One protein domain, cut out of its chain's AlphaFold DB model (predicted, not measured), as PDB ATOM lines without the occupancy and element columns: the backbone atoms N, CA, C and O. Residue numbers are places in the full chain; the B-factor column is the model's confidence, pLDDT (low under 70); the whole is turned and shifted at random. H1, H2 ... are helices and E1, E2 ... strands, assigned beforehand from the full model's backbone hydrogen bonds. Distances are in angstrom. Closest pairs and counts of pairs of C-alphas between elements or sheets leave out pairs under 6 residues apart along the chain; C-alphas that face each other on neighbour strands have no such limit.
ATOM      1  N   PRO A 323      43.794  49.841  77.377       79.56
ATOM      2  CA  PRO A 323      42.588  49.706  76.579       79.56
ATOM      3  C   PRO A 323      41.638  48.674  77.215       79.56
ATOM      4  O   PRO A 323      42.029  47.850  78.051       79.56
ATOM      5  N   VAL A 324      40.344  48.796  76.902       75.94
ATOM      6  CA  VAL A 324      39.236  48.085  77.579       75.94
ATOM      7  C   VAL A 324      39.416  46.561  77.526       75.94
ATOM      8  O   VAL A 324      39.190  45.862  78.512       75.94
ATOM      9  N   ASP A 325      39.896  46.060  76.400       77.31
ATOM     10  CA  ASP A 325      40.213  44.664  76.098       77.31
ATOM     11  C   ASP A 325      41.324  44.066  76.985       77.31
ATOM     12  O   ASP A 325      41.291  42.880  77.322       77.31
ATOM     13  N   ARG A 326      42.281  44.884  77.432       82.62
ATOM     14  CA  ARG A 326      43.386  44.465  78.314       82.62
ATOM     15  C   ARG A 326      43.098  44.686  79.793       82.62
ATOM     16  O   ARG A 326      43.974  44.507  80.645       82.62
ATOM     17  N   THR A 327      41.868  45.062  80.135       85.19
ATOM     18  CA  THR A 327      41.472  45.187  81.537       85.19
ATOM     19  C   THR A 327      41.483  43.827  82.233       85.19
ATOM     20  O   THR A 327      41.098  42.806  81.669       85.19
ATOM     21  N   ARG A 328      41.960  43.817  83.480       87.81
ATOM     22  CA  ARG A 328      42.011  42.644  84.363       87.81
ATOM     23  C   ARG A 328      41.162  42.896  85.603       87.81
ATOM     24  O   ARG A 328      40.920  44.055  85.956       87.81
ATOM     25  N   ASN A 329      40.821  41.833  86.332       89.69
ATOM     26  CA  ASN A 329      40.136  41.922  87.628       89.69
ATOM     27  C   ASN A 329      38.830  42.735  87.548       89.69
ATOM     28  O   ASN A 329      38.627  43.697  88.302       89.69
ATOM     29  N   CYS A 330      37.980  42.384  86.588       90.19
ATOM     30  CA  CYS A 330      36.767  43.119  86.257       90.19
ATOM     31  C   CYS A 330      35.537  42.207  86.206       90.19
ATOM     32  O   CYS A 330      35.648  40.990  86.046       90.19
ATOM     33  N   VAL A 331      34.372  42.833  86.368       90.50
ATOM     34  CA  VAL A 331      33.063  42.251  86.053       90.50
ATOM     35  C   VAL A 331      32.581  42.932  84.783       90.50
ATOM     36  O   VAL A 331      32.602  44.166  84.699       90.50
ATOM     37  N   TYR A 332      32.195  42.135  83.799       91.62
ATOM     38  CA  TYR A 332      31.828  42.587  82.465       91.62
ATOM     39  C   TYR A 332      30.449  42.058  82.070       91.62
ATOM     40  O   TYR A 332      29.952  41.088  82.642       91.62
ATOM     41  N   ARG A 333      29.840  42.717  81.087       92.06
ATOM     42  CA  ARG A 333      28.519  42.415  80.543       92.06
ATOM     43  C   ARG A 333      28.610  42.214  79.036       92.06
ATOM     44  O   ARG A 333      29.251  43.003  78.348       92.06
ATOM     45  N   ILE A 334      27.922  41.189  78.550       91.94
ATOM     46  CA  ILE A 334      27.750  40.873  77.130       91.94
ATOM     47  C   ILE A 334      26.248  40.845  76.843       91.94
ATOM     48  O   ILE A 334      25.486  40.229  77.591       91.94
ATOM     49  N   LYS A 335      25.813  41.539  75.791       91.19
ATOM     50  CA  LYS A 335      24.398  41.609  75.410       91.19
ATOM     51  C   LYS A 335      24.063  40.534  74.377       91.19
ATOM     52  O   LYS A 335      24.885  40.199  73.523       91.19
ATOM     53  N   CYS A 336      22.846  40.008  74.457       89.94
ATOM     54  CA  CYS A 336      22.236  39.310  73.335       89.94
ATOM     55  C   CYS A 336      21.668  40.350  72.358       89.94
ATOM     56  O   CYS A 336      21.112  41.355  72.800       89.94
ATOM     57  N   ASN A 337      21.811  40.130  71.049       88.69
ATOM     58  CA  ASN A 337      21.238  41.034  70.045       88.69
ATOM     59  C   ASN A 337      19.745  40.801  69.832       88.69
ATOM     60  O   ASN A 337      19.021  41.731  69.495       88.69
ATOM     61  N   ASP A 338      19.297  39.565  70.045       88.00
ATOM     62  CA  ASP A 338      17.947  39.135  69.688       88.00
ATOM     63  C   ASP A 338      17.017  39.038  70.917       88.00
ATOM     64  O   ASP A 338      15.821  38.797  70.779       88.00
ATOM     65  N   CYS A 339      17.522  39.267  72.141       87.81
ATOM     66  CA  CYS A 339      16.683  39.363  73.339       87.81
ATOM     67  C   CYS A 339      17.216  40.347  74.389       87.81
ATOM     68  O   CYS A 339      18.362  40.787  74.351       87.81
ATOM     69  N   THR A 340      16.382  40.661  75.384       88.00
ATOM     70  CA  THR A 340      16.719  41.588  76.481       88.00
ATOM     71  C   THR A 340      17.686  41.009  77.513       88.00
ATOM     72  O   THR A 340      18.141  41.737  78.399       88.00
ATOM     73  N   LYS A 341      18.001  39.708  77.432       88.50
ATOM     74  CA  LYS A 341      18.867  39.040  78.401       88.50
ATOM     75  C   LYS A 341      20.331  39.428  78.194       88.50
ATOM     76  O   LYS A 341      20.810  39.612  77.076       88.50
ATOM     77  N   VAL A 342      21.064  39.504  79.300       91.38
ATOM     78  CA  VAL A 342      22.498  39.810  79.312       91.38
ATOM     79  C   VAL A 342      23.281  38.709  80.010       91.38
ATOM     80  O   VAL A 342      22.809  38.100  80.965       91.38
ATOM     81  N   TYR A 343      24.502  38.456  79.563       90.62
ATOM     82  CA  TYR A 343      25.445  37.630  80.303       90.62
ATOM     83  C   TYR A 343      26.372  38.517  81.122       90.62
ATOM     84  O   TYR A 343      26.913  39.501  80.614       90.62
ATOM     85  N   ILE A 344      26.568  38.157  82.386       90.19
ATOM     86  CA  ILE A 344      27.447  38.873  83.306       90.19
ATOM     87  C   ILE A 344      28.514  37.901  83.776       90.19
ATOM     88  O   ILE A 344      28.200  36.834  84.282       90.19
ATOM     89  N   GLY A 345      29.780  38.256  83.593       89.50
ATOM     90  CA  GLY A 345      30.893  37.396  83.978       89.50
ATOM     91  C   GLY A 345      31.961  38.159  84.741       89.50
ATOM     92  O   GLY A 345      32.130  39.368  84.564       89.50
ATOM     93  N   GLN A 346      32.738  37.448  85.556       91.38
ATOM     94  CA  GLN A 346      33.984  37.967  86.124       91.38
ATOM     95  C   GLN A 346      35.230  37.375  85.458       91.38
ATOM     96  O   GLN A 346      35.241  36.243  84.971       91.38
ATOM     97  N   THR A 347      36.320  38.141  85.467       89.44
ATOM     98  CA  THR A 347      37.644  37.638  85.097       89.44
ATOM     99  C   THR A 347      38.742  38.244  85.966       89.44
ATOM    100  O   THR A 347      38.788  39.450  86.216       89.44
ATOM    101  N   ALA A 348      39.667  37.394  86.418       89.81
ATOM    102  CA  ALA A 348      40.941  37.823  86.995       89.81
ATOM    103  C   ALA A 348      41.997  38.118  85.910       89.81
ATOM    104  O   ALA A 348      42.905  38.920  86.128       89.81
ATOM    105  N   ARG A 349      41.866  37.472  84.743       89.81
ATOM    106  CA  ARG A 349      42.761  37.588  83.580       89.81
ATOM    107  C   ARG A 349      42.350  38.760  82.688       89.81
ATOM    108  O   ARG A 349      41.383  39.456  82.988       89.81
ATOM    109  N   GLU A 350      43.096  38.982  81.609       90.31
ATOM    110  CA  GLU A 350      42.730  39.988  80.610       90.31
ATOM    111  C   GLU A 350      41.383  39.649  79.966       90.31
ATOM    112  O   GLU A 350      41.088  38.488  79.662       90.31
ATOM    113  N   LEU A 351      40.555  40.676  79.793       90.44
ATOM    114  CA  LEU A 351      39.193  40.542  79.298       90.44
ATOM    115  C   LEU A 351      39.153  39.916  77.900       90.44
ATOM    116  O   LEU A 351      38.355  39.009  77.672       90.44
ATOM    117  N   HIS A 352      40.058  40.308  76.999       89.44
ATOM    118  CA  HIS A 352      40.138  39.740  75.651       89.44
ATOM    119  C   HIS A 352      40.350  38.217  75.670       89.44
ATOM    120  O   HIS A 352      39.746  37.501  74.874       89.44
ATOM    121  N   THR A 353      41.153  37.695  76.608       90.00
ATOM    122  CA  THR A 353      41.394  36.252  76.738       90.00
ATOM    123  C   THR A 353      40.099  35.534  77.112       90.00
ATOM    124  O   THR A 353      39.774  34.494  76.541       90.00
ATOM    125  N   ARG A 354      39.319  36.122  78.031       90.31
ATOM    126  CA  ARG A 354      38.031  35.567  78.456       90.31
ATOM    127  C   ARG A 354      36.975  35.646  77.350       90.31
ATOM    128  O   ARG A 354      36.233  34.691  77.155       90.31
ATOM    129  N   ILE A 355      36.936  36.739  76.589       90.12
ATOM    130  CA  ILE A 355      36.059  36.865  75.412       90.12
ATOM    131  C   ILE A 355      36.435  35.821  74.349       90.12
ATOM    132  O   ILE A 355      35.557  35.193  73.763       90.12
ATOM    133  N   ARG A 391      22.062  35.471  68.358       84.50
ATOM    134  CA  ARG A 391      23.401  36.031  68.177       84.50
ATOM    135  C   ARG A 391      23.823  36.849  69.391       84.50
ATOM    136  O   ARG A 391      23.147  37.781  69.828       84.50
ATOM    137  N   ILE A 392      25.006  36.527  69.900       86.69
ATOM    138  CA  ILE A 392      25.625  37.203  71.041       86.69
ATOM    139  C   ILE A 392      26.632  38.236  70.534       86.69
ATOM    140  O   ILE A 392      27.510  37.911  69.730       86.69
ATOM    141  N   ASP A 393      26.544  39.475  71.022       87.00
ATOM    142  CA  ASP A 393      27.491  40.524  70.646       87.00
ATOM    143  C   ASP A 393      28.777  40.447  71.474       87.00
ATOM    144  O   ASP A 393      28.917  41.043  72.540       87.00
ATOM    145  N   LEU A 394      29.755  39.711  70.948       83.44
ATOM    146  CA  LEU A 394      31.086  39.597  71.544       83.44
ATOM    147  C   LEU A 394      32.000  40.799  71.240       83.44
ATOM    148  O   LEU A 394      33.124  40.833  71.743       83.44
ATOM    149  N   LYS A 395      31.568  41.758  70.405       82.00
ATOM    150  CA  LYS A 395      32.355  42.955  70.065       82.00
ATOM    151  C   LYS A 395      32.074  44.097  71.039       82.00
ATOM    152  O   LYS A 395      33.015  44.785  71.434       82.00
ATOM    153  N   SER A 396      30.820  44.284  71.460       83.50
ATOM    154  CA  SER A 396      30.441  45.330  72.422       83.50
ATOM    155  C   SER A 396      30.411  44.816  73.871       83.50
ATOM    156  O   SER A 396      29.371  44.553  74.473       83.50
ATOM    157  N   VAL A 397      31.597  44.661  74.469       86.75
ATOM    158  CA  VAL A 397      31.707  44.249  75.879       86.75
ATOM    159  C   VAL A 397      31.777  45.460  76.802       86.75
ATOM    160  O   VAL A 397      32.718  46.254  76.750       86.75
ATOM    161  N   ASP A 398      30.806  45.556  77.706       88.44
ATOM    162  CA  ASP A 398      30.729  46.620  78.702       88.44
ATOM    163  C   ASP A 398      31.419  46.192  80.001       88.44
ATOM    164  O   ASP A 398      31.156  45.116  80.540       88.44
ATOM    165  N   ILE A 399      32.265  47.051  80.571       87.81
ATOM    166  CA  ILE A 399      32.849  46.803  81.895       87.81
ATOM    167  C   ILE A 399      31.982  47.460  82.964       87.81
ATOM    168  O   ILE A 399      31.954  48.685  83.063       87.81
ATOM    169  N   LEU A 400      31.354  46.644  83.812       86.62
ATOM    170  CA  LEU A 400      30.516  47.112  84.917       86.62
ATOM    171  C   LEU A 400      31.357  47.543  86.125       86.62
ATOM    172  O   LEU A 400      31.132  48.604  86.701       86.62
ATOM    173  N   ARG A 401      32.366  46.743  86.509       85.25
ATOM    174  CA  ARG A 401      33.251  47.048  87.651       85.25
ATOM    175  C   ARG A 401      34.713  46.740  87.353       85.25
ATOM    176  O   ARG A 401      35.029  45.772  86.669       85.25
ATOM    177  N   ARG A 402      35.620  47.550  87.912       85.62
ATOM    178  CA  ARG A 402      37.082  47.465  87.720       85.62
ATOM    179  C   ARG A 402      37.822  47.375  89.053       85.62
ATOM    180  O   ARG A 402      37.349  47.887  90.063       85.62
ATOM    181  N   GLY A 403      39.027  46.805  89.030       77.81
ATOM    182  CA  GLY A 403      39.961  46.862  90.160       77.81
ATOM    183  C   GLY A 403      39.642  45.901  91.307       77.81
ATOM    184  O   GLY A 403      40.149  46.079  92.412       77.81
ATOM    185  N   LEU A 404      38.835  44.873  91.053       82.31
ATOM    186  CA  LEU A 404      38.424  43.879  92.040       82.31
ATOM    187  C   LEU A 404      39.510  42.803  92.169       82.31
ATOM    188  O   LEU A 404      39.417  41.724  91.590       82.31
ATOM    189  N   ARG A 405      40.604  43.117  92.867       79.94
ATOM    190  CA  ARG A 405      41.788  42.236  92.943       79.94
ATOM    191  C   ARG A 405      41.522  40.937  93.703       79.94
ATOM    192  O   ARG A 405      42.084  39.899  93.358       79.94
ATOM    193  N   PHE A 406      40.654  40.978  94.709       81.50
ATOM    194  CA  PHE A 406      40.353  39.824  95.549       81.50
ATOM    195  C   PHE A 406      39.198  39.003  94.973       81.50
ATOM    196  O   PHE A 406      38.158  39.556  94.612       81.50
ATOM    197  N   THR A 407      39.358  37.679  94.930       83.50
ATOM    198  CA  THR A 407      38.348  36.754  94.387       83.50
ATOM    199  C   THR A 407      36.971  36.914  95.041       83.50
ATOM    200  O   THR A 407      36.008  37.070  94.294       83.50
ATOM    201  N   PRO A 408      36.837  37.008  96.382       84.12
ATOM    202  CA  PRO A 408      35.524  37.194  97.004       84.12
ATOM    203  C   PRO A 408      34.834  38.496  96.582       84.12
ATOM    204  O   PRO A 408      33.626  38.522  96.383       84.12
ATOM    205  N   GLN A 409      35.598  39.575  96.376       82.25
ATOM    206  CA  GLN A 409      35.038  40.846  95.910       82.25
ATOM    207  C   GLN A 409      34.503  40.738  94.480       82.25
ATOM    208  O   GLN A 409      33.468  41.329  94.183       82.25
ATOM    209  N   ARG A 410      35.189  39.989  93.603       87.88
ATOM    210  CA  ARG A 410      34.711  39.725  92.235       87.88
ATOM    211  C   ARG A 410      33.433  38.908  92.230       87.88
ATOM    212  O   ARG A 410      32.496  39.314  91.561       87.88
ATOM    213  N   LEU A 411      33.388  37.828  93.004       85.75
ATOM    214  CA  LEU A 411      32.220  36.950  93.067       85.75
ATOM    215  C   LEU A 411      30.986  37.675  93.616       85.75
ATOM    216  O   LEU A 411      29.908  37.585  93.041       85.75
ATOM    217  N   VAL A 412      31.144  38.458  94.690       85.00
ATOM    218  CA  VAL A 412      30.037  39.257  95.242       85.00
ATOM    219  C   VAL A 412      29.599  40.341  94.259       85.00
ATOM    220  O   VAL A 412      28.406  40.571  94.094       85.00
ATOM    221  N   ALA A 413      30.541  41.007  93.585       85.50
ATOM    222  CA  ALA A 413      30.209  42.002  92.571       85.50
ATOM    223  C   ALA A 413      29.450  41.391  91.385       85.50
ATOM    224  O   ALA A 413      28.463  41.969  90.949       85.50
ATOM    225  N   GLU A 414      29.887  40.236  90.888       88.69
ATOM    226  CA  GLU A 414      29.213  39.488  89.827       88.69
ATOM    227  C   GLU A 414      27.791  39.106  90.240       88.69
ATOM    228  O   GLU A 414      26.851  39.447  89.529       88.69
ATOM    229  N   ALA A 415      27.614  38.512  91.424       86.38
ATOM    230  CA  ALA A 415      26.297  38.140  91.937       86.38
ATOM    231  C   ALA A 415      25.354  39.349  92.075       86.38
ATOM    232  O   ALA A 415      24.173  39.261  91.745       86.38
ATOM    233  N   VAL A 416      25.874  40.500  92.526       85.50
ATOM    234  CA  VAL A 416      25.109  41.757  92.623       85.50
ATOM    235  C   VAL A 416      24.652  42.237  91.250       85.50
ATOM    236  O   VAL A 416      23.499  42.630  91.107       85.50
ATOM    237  N   GLU A 417      25.527  42.224  90.246       86.94
ATOM    238  CA  GLU A 417      25.149  42.659  88.898       86.94
ATOM    239  C   GLU A 417      24.200  41.653  88.220       86.94
ATOM    240  O   GLU A 417      23.266  42.074  87.544       86.94
ATOM    241  N   ILE A 418      24.363  40.344  88.461       86.75
ATOM    242  CA  ILE A 418      23.417  39.301  88.024       86.75
ATOM    243  C   ILE A 418      22.019  39.573  88.587       86.75
ATOM    244  O   ILE A 418      21.052  39.563  87.840       86.75
ATOM    245  N   ALA A 419      21.903  39.889  89.879       84.06
ATOM    246  CA  ALA A 419      20.610  40.155  90.512       84.06
ATOM    247  C   ALA A 419      19.919  41.443  90.018       84.06
ATOM    248  O   ALA A 419      18.711  41.589  90.183       84.06
ATOM    249  N   LYS A 420      20.670  42.389  89.439       83.81
ATOM    250  CA  LYS A 420      20.139  43.662  88.920       83.81
ATOM    251  C   LYS A 420      19.623  43.580  87.485       83.81
ATOM    252  O   LYS A 420      18.922  44.488  87.044       83.81
ATOM    253  N   HIS A 421      20.013  42.555  86.734       83.69
ATOM    254  CA  HIS A 421      19.769  42.474  85.300       83.69
ATOM    255  C   HIS A 421      19.059  41.167  84.924       83.69
ATOM    256  O   HIS A 421      19.267  40.150  85.578       83.69
ATOM    257  N   PRO A 422      18.256  41.147  83.845       83.50
ATOM    258  CA  PRO A 422      17.720  39.901  83.305       83.50
ATOM    259  C   PRO A 422      18.877  39.062  82.744       83.50
ATOM    260  O   PRO A 422      19.335  39.282  81.621       83.50
ATOM    261  N   SER A 423      19.410  38.146  83.552       84.25
ATOM    262  CA  SER A 423      20.650  37.442  83.229       84.25
ATOM    263  C   SER A 423      20.421  36.104  82.530       84.25
ATOM    264  O   SER A 423      19.509  35.363  82.884       84.25
ATOM    265  N   VAL A 424      21.317  35.751  81.608       84.31
ATOM    266  CA  VAL A 424      21.441  34.394  81.038       84.31
ATOM    267  C   VAL A 424      22.151  33.434  82.009       84.31
ATOM    268  O   VAL A 424      22.105  32.218  81.850       84.31
ATOM    269  N   ASN A 425      22.838  33.975  83.017       82.38
ATOM    270  CA  ASN A 425      23.599  33.212  83.998       82.38
ATOM    271  C   ASN A 425      22.751  32.166  84.732       82.38
ATOM    272  O   ASN A 425      21.611  32.419  85.114       82.38
ATOM    273  N   ARG A 426      23.368  31.013  85.009       70.38
ATOM    274  CA  ARG A 426      22.826  30.015  85.935       70.38
ATOM    275  C   ARG A 426      22.907  30.549  87.367       70.38
ATOM    276  O   ARG A 426      23.871  31.229  87.717       70.38
ATOM    277  N   ILE A 427      21.924  30.213  88.199       60.88
ATOM    278  CA  ILE A 427      21.822  30.687  89.596       60.88
ATOM    279  C   ILE A 427      22.794  29.930  90.538       60.88
ATOM    280  O   ILE A 427      22.862  30.215  91.725       60.88
ATOM    281  N   GLU A 428      23.638  29.035  90.017       54.53
ATOM    282  CA  GLU A 428      24.620  28.215  90.763       54.53
ATOM    283  C   GLU A 428      25.812  29.007  91.366       54.53
ATOM    284  O   GLU A 428      26.817  28.429  91.777       54.53
ATOM    285  N   GLY A 429      25.737  30.341  91.396       60.59
ATOM    286  CA  GLY A 429      26.783  31.236  91.901       60.59
ATOM    287  C   GLY A 429      26.670  31.572  93.394       60.59
ATOM    288  O   GLY A 429      25.933  30.951  94.154       60.59
ATOM    289  N   VAL A 430      27.410  32.600  93.835       65.75
ATOM    290  CA  VAL A 430      27.336  33.092  95.224       65.75
ATOM    291  C   VAL A 430      25.927  33.584  95.534       65.75
ATOM    292  O   VAL A 430      25.459  34.562  94.946       65.75
ATOM    293  N   GLU A 431      25.277  32.946  96.506       69.06
ATOM    294  CA  GLU A 431      23.954  33.363  96.930       69.06
ATOM    295  C   GLU A 431      24.033  34.655  97.756       69.06
ATOM    296  O   GLU A 431      24.637  34.720  98.830       69.06
ATOM    297  N   LEU A 432      23.423  35.723  97.242       70.69
ATOM    298  CA  LEU A 432      23.303  36.970  97.985       70.69
ATOM    299  C   LEU A 432      22.332  36.791  99.152       70.69
ATOM    300  O   LEU A 432      21.214  36.307  98.967       70.69
ATOM    301  N   ALA A 433      22.713  37.264 100.340       72.00
ATOM    302  CA  ALA A 433      21.789  37.295 101.467       72.00
ATOM    303  C   ALA A 433      20.527  38.106 101.109       72.00
ATOM    304  O   ALA A 433      20.596  39.088 100.363       72.00
ATOM    305  N   SER A 434      19.379  37.714 101.665       70.06
ATOM    306  CA  SER A 434      18.051  38.281 101.357       70.06
ATOM    307  C   SER A 434      18.004  39.815 101.415       70.06
ATOM    308  O   SER A 434      17.407  40.457 100.550       70.06
ATOM    309  N   VAL A 435      18.726  40.411 102.367       66.88
ATOM    310  CA  VAL A 435      18.857  41.867 102.546       66.88
ATOM    311  C   VAL A 435      19.485  42.558 101.326       66.88
ATOM    312  O   VAL A 435      19.106  43.674 100.973       66.88
ATOM    313  N   TRP A 436      20.439  41.905 100.657       66.62
ATOM    314  CA  TRP A 436      21.063  42.427  99.438       66.62
ATOM    315  C   TRP A 436      20.165  42.241  98.217       66.62
ATOM    316  O   TRP A 436      20.098  43.149  97.390       66.62
ATOM    317  N   LYS A 437      19.436  41.117  98.132       66.94
ATOM    318  CA  LYS A 437      18.477  40.850  97.047       66.94
ATOM    319  C   LYS A 437      17.394  41.938  96.995       66.94
ATOM    320  O   LYS A 437      17.219  42.562  95.954       66.94
ATOM    321  N   GLN A 438      16.765  42.262  98.130       62.03
ATOM    322  CA  GLN A 438      15.749  43.327  98.205       62.03
ATOM    323  C   GLN A 438      16.286  44.704  97.786       62.03
ATOM    324  O   GLN A 438      15.604  45.456  97.093       62.03
ATOM    325  N   LYS A 439      17.522  45.047  98.167       61.31
ATOM    326  CA  LYS A 439      18.126  46.335  97.793       61.31
ATOM    327  C   LYS A 439      18.511  46.428  96.318       61.31
ATOM    328  O   LYS A 439      18.399  47.506  95.750       61.31
ATOM    329  N   CYS A 440      18.959  45.333  95.704       61.25
ATOM    330  CA  CYS A 440      19.329  45.330  94.285       61.25
ATOM    331  C   CYS A 440      18.112  45.512  93.372       61.25
ATOM    332  O   CYS A 440      18.232  46.165  92.341       61.25
ATOM    333  N   VAL A 441      16.951  44.990  93.778       58.50
ATOM    334  CA  VAL A 441      15.681  45.152  93.051       58.50
ATOM    335  C   VAL A 441      15.134  46.581  93.179       58.50
ATOM    336  O   VAL A 441      14.582  47.113  92.222       58.50
ATOM    337  N   ASN A 442      15.340  47.234  94.331       52.03
ATOM    338  CA  ASN A 442      14.746  48.541  94.637       52.03
ATOM    339  C   ASN A 442      15.631  49.766  94.303       52.03
ATOM    340  O   ASN A 442      15.144  50.892  94.396       52.03
ATOM    341  N   ASP A 443      16.904  49.596  93.921       47.31
ATOM    342  CA  ASP A 443      17.799  50.704  93.525       47.31
ATOM    343  C   ASP A 443      18.522  50.431  92.186       47.31
ATOM    344  O   ASP A 443      19.691  50.023  92.166       47.31
TER     345      ASP A 443
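Overview. This is residues 323 to 355 and 391 to 443 of the 449 residues of the protein "C2H2-type domain-containing protein" of Clonorchis sinensis (UniProt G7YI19). A small antiparallel sheet of three strands, E2, E1 and E3, has the long helix H2 along one face and the short helix H1 over the opposite face near one end of the E1 and E2 hairpin. A third helix, H3, packs on the last part of H2 away from the sheet, after the long loop of residues 421 to 433. The printed part has 86 residues, with three named helices and three named strands in the order E1, E2, H1, E3, H2, H3; the sheet's order is E2, E1, E3, and the class is mixed, helices and strands. The whole is compact, with a radius of gyration of the C-alphas of 12.9 A, and its C-alphas span 36 by 34 by 23 A.

Along the chain. The printed part begins at Pro 323, and its first named element is strand E1, residues 330 to 335, 16.5 A from first to last C-alpha, with C-alpha 330 at (36.767, 43.119, 86.257). Strand E2, residues 342 to 347, is 16.4 A long. Helix H1, residues 351 to 355, is 6.2 A long and ends at the cut. After the cut comes strand E3, residues 398 to 401, 9.3 A long. Helix H2, residues 407 to 420, is the longest helix at 20.2 A, and its C-alpha 407 stands at (38.348, 36.754, 94.387). Helix H3, residues 434 to 442, is 12.7 A long and ends with C-alpha 442 at (14.746, 48.541, 94.637).

Arrangement. E1 is the inner strand of the sheet, and E2 and E3 are its edge strands. E1 and E2 form a hairpin, antiparallel with 156 degrees between their directions; N 332 and O 345 are 2.9 A apart and N 343 and O 334 are 2.8 A apart, both within hydrogen-bond range. E1 and E3 are antiparallel at 147 degrees, with N 333 and O 398 within hydrogen-bond range at 2.8 A and N 400 and O 331 at 2.9 A. H2 is on the sheet at a height over the sheet of 8.5 A. It lies over E1, where 9 of its 14 C-alphas fall, and only just not over E2, where 2 fall. It runs along the strands, its line at 23 degrees to that of E1 on the local plane. The closest C-alphas of H2 and E1 are those of Glu 414 and Val 331, 6.1 A apart, and those of H2 and E2 are Ile 418 and Ile 344, 6.2 A apart. H1 is on the opposite face from H2, at a height over the sheet of 9.1 A and only just over E2, where 3 of its 5 C-alphas fall. Its closest C-alpha to E2 is that of Arg 354, 7.0 A from that of Thr 347. H3 is not on the sheet. With residues 416 to 420 alone H2 touches H3, the closest C-alphas being those of Lys 420 and Cys 440, 5.7 A apart; the two helices run the same way at a steep tilt of 49 degrees. H1 and H3 are apart. Every O i to N i+4 pair is within hydrogen-bond range in H1 and H2, and 4 of 5 are in H3.

Size, cuts and confidence. The two C-alphas farthest apart are those of Pro 323 and Ser 434, 36.7 A. Residues 356 to 390 are not printed, and C-alphas 355 and 391 stand 14.6 A apart across the cut, within the link from H1 to E3. The link from H2 to H3 is long, with 13 residues. The mean pLDDT of the printed part is 81.6, and the model's confidence is under 70 in residues 427 to 431 and 435 to 443.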